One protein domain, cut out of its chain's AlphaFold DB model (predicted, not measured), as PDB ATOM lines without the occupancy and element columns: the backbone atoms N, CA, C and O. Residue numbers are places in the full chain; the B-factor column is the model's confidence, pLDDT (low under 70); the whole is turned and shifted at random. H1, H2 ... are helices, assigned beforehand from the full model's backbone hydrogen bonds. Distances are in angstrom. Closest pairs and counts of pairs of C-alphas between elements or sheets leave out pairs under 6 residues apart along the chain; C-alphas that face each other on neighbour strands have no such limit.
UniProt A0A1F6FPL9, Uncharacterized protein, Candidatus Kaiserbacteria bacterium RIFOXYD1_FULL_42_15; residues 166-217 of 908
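What this domain is: This is residues 166 to 217 of the 908 residues of an uncharacterized protein of Candidatus Kaiserbacteria bacterium RIFOXYD1_FULL_42_15 (UniProt A0A1F6FPL9). Three short helices cross one another steeply in a small rounded cluster, their centres making a triangle, and a long loop, residues 190 to 201, runs along the outside from H2 to H3. The printed part has 52 residues with three named helices, H1, H2 and H3 in chain order, and no named strand; the class is all helix. It is compact, with a radius of gyration of the C-alphas of 10.2 A and spans of 24 by 21 by 17 A.

Where its parts are: H1, residues 166 to 176, begins at C-alpha 166 (-24.208, 8.504, 13.555) and is 15.3 A long. H2, residues 183 to 189, measures 10.1 A. H3, residues 202 to 215, measures 19.9 A and ends at C-alpha 215 (-11.020, 8.173, 22.559).

How they stand to each other: H1 and H2 touch, closest at the C-alphas of Phe 168 and Ile 186, 6.6 A, at a steep tilt of 69 degrees, only just short of about perpendicular, opposite ways. With residues 210 to 214 alone H3 touches H1, closest at the C-alphas of Phe 175 and Phe 210, 6.9 A. With residues 207 to 211 alone H3 touches H2, closest at the C-alphas of Tyr 185 and Leu 207, 6.4 A. In H1, H2 and H3 every O i to N i+4 pair is within hydrogen-bond range.

The domain as a whole: The two farthest C-alphas, of Gln 178 and Asn 192, are 27.4 A apart. The printed part has no cut; the link H2 to H3 is long. No printed residue is under pLDDT 70.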
ATOM      1  N   ALA A 166     -23.969   7.074  13.738       82.81
ATOM      2  CA  ALA A 166     -24.208   8.504  13.555       82.81
ATOM      3  C   ALA A 166     -23.199   9.360  14.341       82.81
ATOM      4  O   ALA A 166     -22.725  10.369  13.817       82.81
ATOM      5  N   ASP A 167     -22.811   8.927  15.543       84.88
ATOM      6  CA  ASP A 167     -21.808   9.610  16.364       84.88
ATOM      7  C   ASP A 167     -20.417   9.528  15.737       84.88
ATOM      8  O   ASP A 167     -19.732  10.543  15.636       84.88
ATOM      9  N   PHE A 168     -20.027   8.360  15.213       90.06
ATOM     10  CA  PHE A 168     -18.771   8.227  14.468       90.06
ATOM     11  C   PHE A 168     -18.730   9.161  13.256       90.06
ATOM     12  O   PHE A 168     -17.705   9.784  12.990       90.06
ATOM     13  N   ARG A 169     -19.848   9.304  12.533       89.50
ATOM     14  CA  ARG A 169     -19.963  10.212  11.379       89.50
ATOM     15  C   ARG A 169     -19.853  11.681  11.784       89.50
ATOM     16  O   ARG A 169     -19.175  12.446  11.096       89.50
ATOM     17  N   ARG A 170     -20.476  12.068  12.900       87.38
ATOM     18  CA  ARG A 170     -20.344  13.410  13.481       87.38
ATOM     19  C   ARG A 170     -18.891  13.698  13.875       87.38
ATOM     20  O   ARG A 170     -18.316  14.650  13.357       87.38
ATOM     21  N   LEU A 171     -18.278  12.833  14.688       88.88
ATOM     22  CA  LEU A 171     -16.886  12.966  15.139       88.88
ATOM     23  C   LEU A 171     -15.894  12.976  13.966       88.88
ATOM     24  O   LEU A 171     -14.936  13.743  13.976       88.88
ATOM     25  N   ALA A 172     -16.130  12.177  12.920       89.62
ATOM     26  CA  ALA A 172     -15.313  12.215  11.708       89.62
ATOM     27  C   ALA A 172     -15.434  13.561  10.989       89.62
ATOM     28  O   ALA A 172     -14.436  14.118  10.542       89.62
ATOM     29  N   THR A 173     -16.644  14.109  10.890       86.94
ATOM     30  CA  THR A 173     -16.856  15.422  10.265       86.94
ATOM     31  C   THR A 173     -16.143  16.532  11.044       86.94
ATOM     32  O   THR A 173     -15.549  17.417  10.431       86.94
ATOM     33  N   GLU A 174     -16.154  16.465  12.378       85.88
ATOM     34  CA  GLU A 174     -15.421  17.387  13.258       85.88
ATOM     35  C   GLU A 174     -13.898  17.255  13.096       85.88
ATOM     36  O   GLU A 174     -13.210  18.262  12.934       85.88
ATOM     37  N   PHE A 175     -13.375  16.024  13.079       91.75
ATOM     38  CA  PHE A 175     -11.939  15.750  12.980       91.75
ATOM     39  C   PHE A 175     -11.352  16.084  11.598       91.75
ATOM     40  O   PHE A 175     -10.300  16.717  11.501       91.75
ATOM     41  N   PHE A 176     -12.015  15.659  10.517       90.25
ATOM     42  CA  PHE A 176     -11.512  15.817   9.147       90.25
ATOM     43  C   PHE A 176     -11.884  17.167   8.511       90.25
ATOM     44  O   PHE A 176     -11.183  17.632   7.610       90.25
ATOM     45  N   GLY A 177     -12.961  17.809   8.973       83.25
ATOM     46  CA  GLY A 177     -13.473  19.062   8.423       83.25
ATOM     47  C   GLY A 177     -14.267  18.910   7.114       83.25
ATOM     48  O   GLY A 177     -14.401  17.834   6.529       83.25
ATOM     49  N   GLN A 178     -14.824  20.028   6.640       74.50
ATOM     50  CA  GLN A 178     -15.650  20.089   5.427       74.50
ATOM     51  C   GLN A 178     -14.830  19.775   4.159       74.50
ATOM     52  O   GLN A 178     -13.778  20.369   3.930       74.50
ATOM     53  N   GLY A 179     -15.345  18.891   3.293       71.44
ATOM     54  CA  GLY A 179     -14.754  18.577   1.980       71.44
ATOM     55  C   GLY A 179     -13.855  17.333   1.923       71.44
ATOM     56  O   GLY A 179     -13.306  17.045   0.859       71.44
ATOM     57  N   VAL A 180     -13.725  16.584   3.024       82.38
ATOM     58  CA  VAL A 180     -13.018  15.292   3.081       82.38
ATOM     59  C   VAL A 180     -14.015  14.132   2.965       82.38
ATOM     60  O   VAL A 180     -15.082  14.164   3.573       82.38
ATOM     61  N   ASP A 181     -13.675  13.099   2.187       87.62
ATOM     62  CA  ASP A 181     -14.463  11.860   2.123       87.62
ATOM     63  C   ASP A 181     -14.206  11.007   3.373       87.62
ATOM     64  O   ASP A 181     -13.163  10.359   3.503       87.62
ATOM     65  N   ILE A 182     -15.153  11.046   4.310       91.31
ATOM     66  CA  ILE A 182     -15.061  10.366   5.607       91.31
ATOM     67  C   ILE A 182     -15.462   8.883   5.549       91.31
ATOM     68  O   ILE A 182     -15.107   8.128   6.454       91.31
ATOM     69  N   GLU A 183     -16.170   8.432   4.506       92.38
ATOM     70  CA  GLU A 183     -16.736   7.072   4.450       92.38
ATOM     71  C   GLU A 183     -15.697   5.954   4.631       92.38
ATOM     72  O   GLU A 183     -15.967   5.017   5.388       92.38
ATOM     73  N   PRO A 184     -14.495   6.019   4.022       90.94
ATOM     74  CA  PRO A 184     -13.488   4.979   4.212       90.94
ATOM     75  C   PRO A 184     -13.068   4.810   5.679       90.94
ATOM     76  O   PRO A 184     -12.806   3.691   6.112       90.94
ATOM     77  N   TYR A 185     -13.030   5.900   6.450       92.56
ATOM     78  CA  TYR A 185     -12.628   5.897   7.858       92.56
ATOM     79  C   TYR A 185     -13.751   5.398   8.773       92.56
ATOM     80  O   TYR A 185     -13.488   4.638   9.703       92.56
ATOM     81  N   ILE A 186     -15.006   5.739   8.460       93.25
ATOM     82  CA  ILE A 186     -16.186   5.210   9.161       93.25
ATOM     83  C   ILE A 186     -16.303   3.697   8.966       93.25
ATOM     84  O   ILE A 186     -16.502   2.951   9.923       93.25
ATOM     85  N   VAL A 187     -16.132   3.211   7.735       92.19
ATOM     86  CA  VAL A 187     -16.176   1.769   7.468       92.19
ATOM     87  C   VAL A 187     -15.002   1.049   8.137       92.19
ATOM     88  O   VAL A 187     -15.182  -0.066   8.624       92.19
ATOM     89  N   ALA A 188     -13.819   1.673   8.189       91.88
ATOM     90  CA  ALA A 188     -12.659   1.115   8.873       91.88
ATOM     91  C   ALA A 188     -12.904   0.949  10.378       91.88
ATOM     92  O   ALA A 188     -12.742  -0.162  10.889       91.88
ATOM     93  N   ILE A 189     -13.341   2.011  11.068       91.19
ATOM     94  CA  ILE A 189     -13.522   2.010  12.528       91.19
ATOM     95  C   ILE A 189     -14.629   1.046  12.981       91.19
ATOM     96  O   ILE A 189     -14.510   0.408  14.020       91.19
ATOM     97  N   LEU A 190     -15.663   0.864  12.153       90.69
ATOM     98  CA  LEU A 190     -16.770  -0.065  12.409       90.69
ATOM     99  C   LEU A 190     -16.479  -1.511  11.970       90.69
ATOM    100  O   LEU A 190     -17.322  -2.397  12.131       90.69
ATOM    101  N   SER A 191     -15.318  -1.771  11.365       90.56
ATOM    102  CA  SER A 191     -14.956  -3.109  10.903       90.56
ATOM    103  C   SER A 191     -14.475  -4.007  12.049       90.56
ATOM    104  O   SER A 191     -14.080  -3.553  13.115       90.56
ATOM    105  N   ASN A 192     -14.445  -5.322  11.809       86.00
ATOM    106  CA  ASN A 192     -13.926  -6.286  12.788       86.00
ATOM    107  C   ASN A 192     -12.398  -6.206  12.984       86.00
ATOM    108  O   ASN A 192     -11.877  -6.856  13.888       86.00
ATOM    109  N   ASP A 193     -11.682  -5.492  12.110       87.81
ATOM    110  CA  ASP A 193     -10.229  -5.313  12.185       87.81
ATOM    111  C   ASP A 193      -9.822  -3.928  11.635       87.81
ATOM    112  O   ASP A 193      -9.258  -3.836  10.537       87.81
ATOM    113  N   PRO A 194     -10.132  -2.838  12.370       86.56
ATOM    114  CA  PRO A 194      -9.904  -1.465  11.906       86.56
ATOM    115  C   PRO A 194      -8.444  -1.198  11.543       86.56
ATOM    116  O   PRO A 194      -8.134  -0.518  10.566       86.56
ATOM    117  N   TRP A 195      -7.533  -1.818  12.289       86.31
ATOM    118  CA  TRP A 195      -6.099  -1.579  12.211       86.31
ATOM    119  C   TRP A 195      -5.433  -2.153  10.962       86.31
ATOM    120  O   TRP A 195      -4.323  -1.741  10.644       86.31
ATOM    121  N   ASN A 196      -6.106  -3.047  10.232       83.88
ATOM    122  CA  ASN A 196      -5.628  -3.614   8.966       83.88
ATOM    123  C   ASN A 196      -6.482  -3.195   7.756       83.88
ATOM    124  O   ASN A 196      -6.321  -3.756   6.669       83.88
ATOM    125  N   TYR A 197      -7.403  -2.240   7.928       87.38
ATOM    126  CA  TYR A 197      -8.333  -1.830   6.873       87.38
ATOM    127  C   TYR A 197      -7.634  -1.091   5.720       87.38
ATOM    128  O   TYR A 197      -7.894  -1.372   4.547       87.38
ATOM    129  N   PHE A 198      -6.712  -0.178   6.045       88.62
ATOM    130  CA  PHE A 198      -5.873   0.508   5.063       88.62
ATOM    131  C   PHE A 198      -4.503  -0.178   4.931       88.62
ATOM    132  O   PHE A 198      -3.941  -0.617   5.934       88.62
ATOM    133  N   PRO A 199      -3.929  -0.262   3.715       78.44
ATOM    134  CA  PRO A 199      -2.519  -0.610   3.550       78.44
ATOM    135  C   PRO A 199      -1.625   0.488   4.157       78.44
ATOM    136  O   PRO A 199      -1.986   1.661   4.087       78.44
ATOM    137  N   GLU A 200      -0.467   0.113   4.718       76.81
ATOM    138  CA  GLU A 200       0.481   1.031   5.385       76.81
ATOM    139  C   GLU A 200       0.678   2.359   4.628       76.81
ATOM    140  O   GLU A 200       0.993   2.364   3.433       76.81
ATOM    141  N   GLY A 201       0.507   3.490   5.327       82.25
ATOM    142  CA  GLY A 201       0.639   4.837   4.763       82.25
ATOM    143  C   GLY A 201      -0.223   5.895   5.464       82.25
ATOM    144  O   GLY A 201      -0.826   5.647   6.503       82.25
ATOM    145  N   GLU A 202      -0.316   7.075   4.846       84.94
ATOM    146  CA  GLU A 202      -0.959   8.285   5.394       84.94
ATOM    147  C   GLU A 202      -2.420   8.073   5.837       84.94
ATOM    148  O   GLU A 202      -2.858   8.628   6.841       84.94
ATOM    149  N   GLN A 203      -3.175   7.221   5.135       87.69
ATOM    150  CA  GLN A 203      -4.558   6.897   5.503       87.69
ATOM    151  C   GLN A 203      -4.651   6.090   6.804       87.69
ATOM    152  O   GLN A 203      -5.592   6.275   7.570       87.69
ATOM    153  N   GLN A 204      -3.676   5.219   7.073       89.44
ATOM    154  CA  GLN A 204      -3.641   4.436   8.304       89.44
ATOM    155  C   GLN A 204      -3.224   5.308   9.496       89.44
ATOM    156  O   GLN A 204      -3.841   5.220  10.553       89.44
ATOM    157  N   ASP A 205      -2.256   6.210   9.308       88.88
ATOM    158  CA  ASP A 205      -1.852   7.188  10.331       88.88
ATOM    159  C   ASP A 205      -3.008   8.131  10.710       88.88
ATOM    160  O   ASP A 205      -3.220   8.440  11.887       88.88
ATOM    161  N   LEU A 206      -3.804   8.548   9.719       90.56
ATOM    162  CA  LEU A 206      -5.021   9.331   9.938       90.56
ATOM    163  C   LEU A 206      -6.106   8.535  10.670       90.56
ATOM    164  O   LEU A 206      -6.773   9.104  11.526       90.56
ATOM    165  N   LEU A 207      -6.264   7.238  10.385       91.94
ATOM    166  CA  LEU A 207      -7.200   6.384  11.122       91.94
ATOM    167  C   LEU A 207      -6.793   6.240  12.597       91.94
ATOM    168  O   LEU A 207      -7.654   6.348  13.460       91.94
ATOM    169  N   TYR A 208      -5.500   6.064  12.896       90.81
ATOM    170  CA  TYR A 208      -5.005   6.061  14.281       90.81
ATOM    171  C   TYR A 208      -5.245   7.400  14.984       90.81
ATOM    172  O   TYR A 208      -5.635   7.425  16.145       90.81
ATOM    173  N   SER A 209      -5.028   8.510  14.276       91.94
ATOM    174  CA  SER A 209      -5.266   9.849  14.824       91.94
ATOM    175  C   SER A 209      -6.756  10.109  15.064       91.94
ATOM    176  O   SER A 209      -7.117  10.763  16.036       91.94
ATOM    177  N   PHE A 210      -7.621   9.583  14.194       93.50
ATOM    178  CA  PHE A 210      -9.067   9.667  14.355       93.50
ATOM    179  C   PHE A 210      -9.571   8.786  15.508       93.50
ATOM    180  O   PHE A 210     -10.423   9.229  16.267       93.50
ATOM    181  N   ASP A 211      -9.023   7.583  15.697       91.81
ATOM    182  CA  ASP A 211      -9.337   6.747  16.865       91.81
ATOM    183  C   ASP A 211      -8.905   7.407  18.182       91.81
ATOM    184  O   ASP A 211      -9.692   7.468  19.121       91.81
ATOM    185  N   ASP A 212      -7.705   7.999  18.227       91.12
ATOM    186  CA  ASP A 212      -7.257   8.785  19.385       91.12
ATOM    187  C   ASP A 212      -8.165  10.003  19.620       91.12
ATOM    188  O   ASP A 212      -8.488  10.344  20.757       91.12
ATOM    189  N   TYR A 213      -8.651  10.640  18.551       90.81
ATOM    190  CA  TYR A 213      -9.644  11.706  18.663       90.81
ATOM    191  C   TYR A 213     -10.963  11.198  19.258       90.81
ATOM    192  O   TYR A 213     -11.461  11.821  20.192       90.81
ATOM    193  N   ILE A 214     -11.497  10.064  18.785       88.88
ATOM    194  CA  ILE A 214     -12.706   9.434  19.342       88.88
ATOM    195  C   ILE A 214     -12.502   9.105  20.824       88.88
ATOM    196  O   ILE A 214     -13.361   9.415  21.644       88.88
ATOM    197  N   TYR A 215     -11.354   8.526  21.180       85.69
ATOM    198  CA  TYR A 215     -11.020   8.173  22.559       85.69
ATOM    199  C   TYR A 215     -11.013   9.391  23.495       85.69
ATOM    200  O   TYR A 215     -11.422   9.291  24.648       85.69
ATOM    201  N   ASN A 216     -10.580  10.550  22.997       84.31
ATOM    202  CA  ASN A 216     -10.555  11.798  23.759       84.31
ATOM    203  C   ASN A 216     -11.876  12.598  23.695       84.31
ATOM    204  O   ASN A 216     -11.969  13.634  24.350       84.31
ATOM    205  N   HIS A 217     -12.881  12.145  22.933       84.56
ATOM    206  CA  HIS A 217     -14.197  12.786  22.795       84.56
ATOM    207  C   HIS A 217     -15.319  11.765  23.051       84.56
ATOM    208  O   HIS A 217     -16.022  11.366  22.114       84.56
TER     209      HIS A 217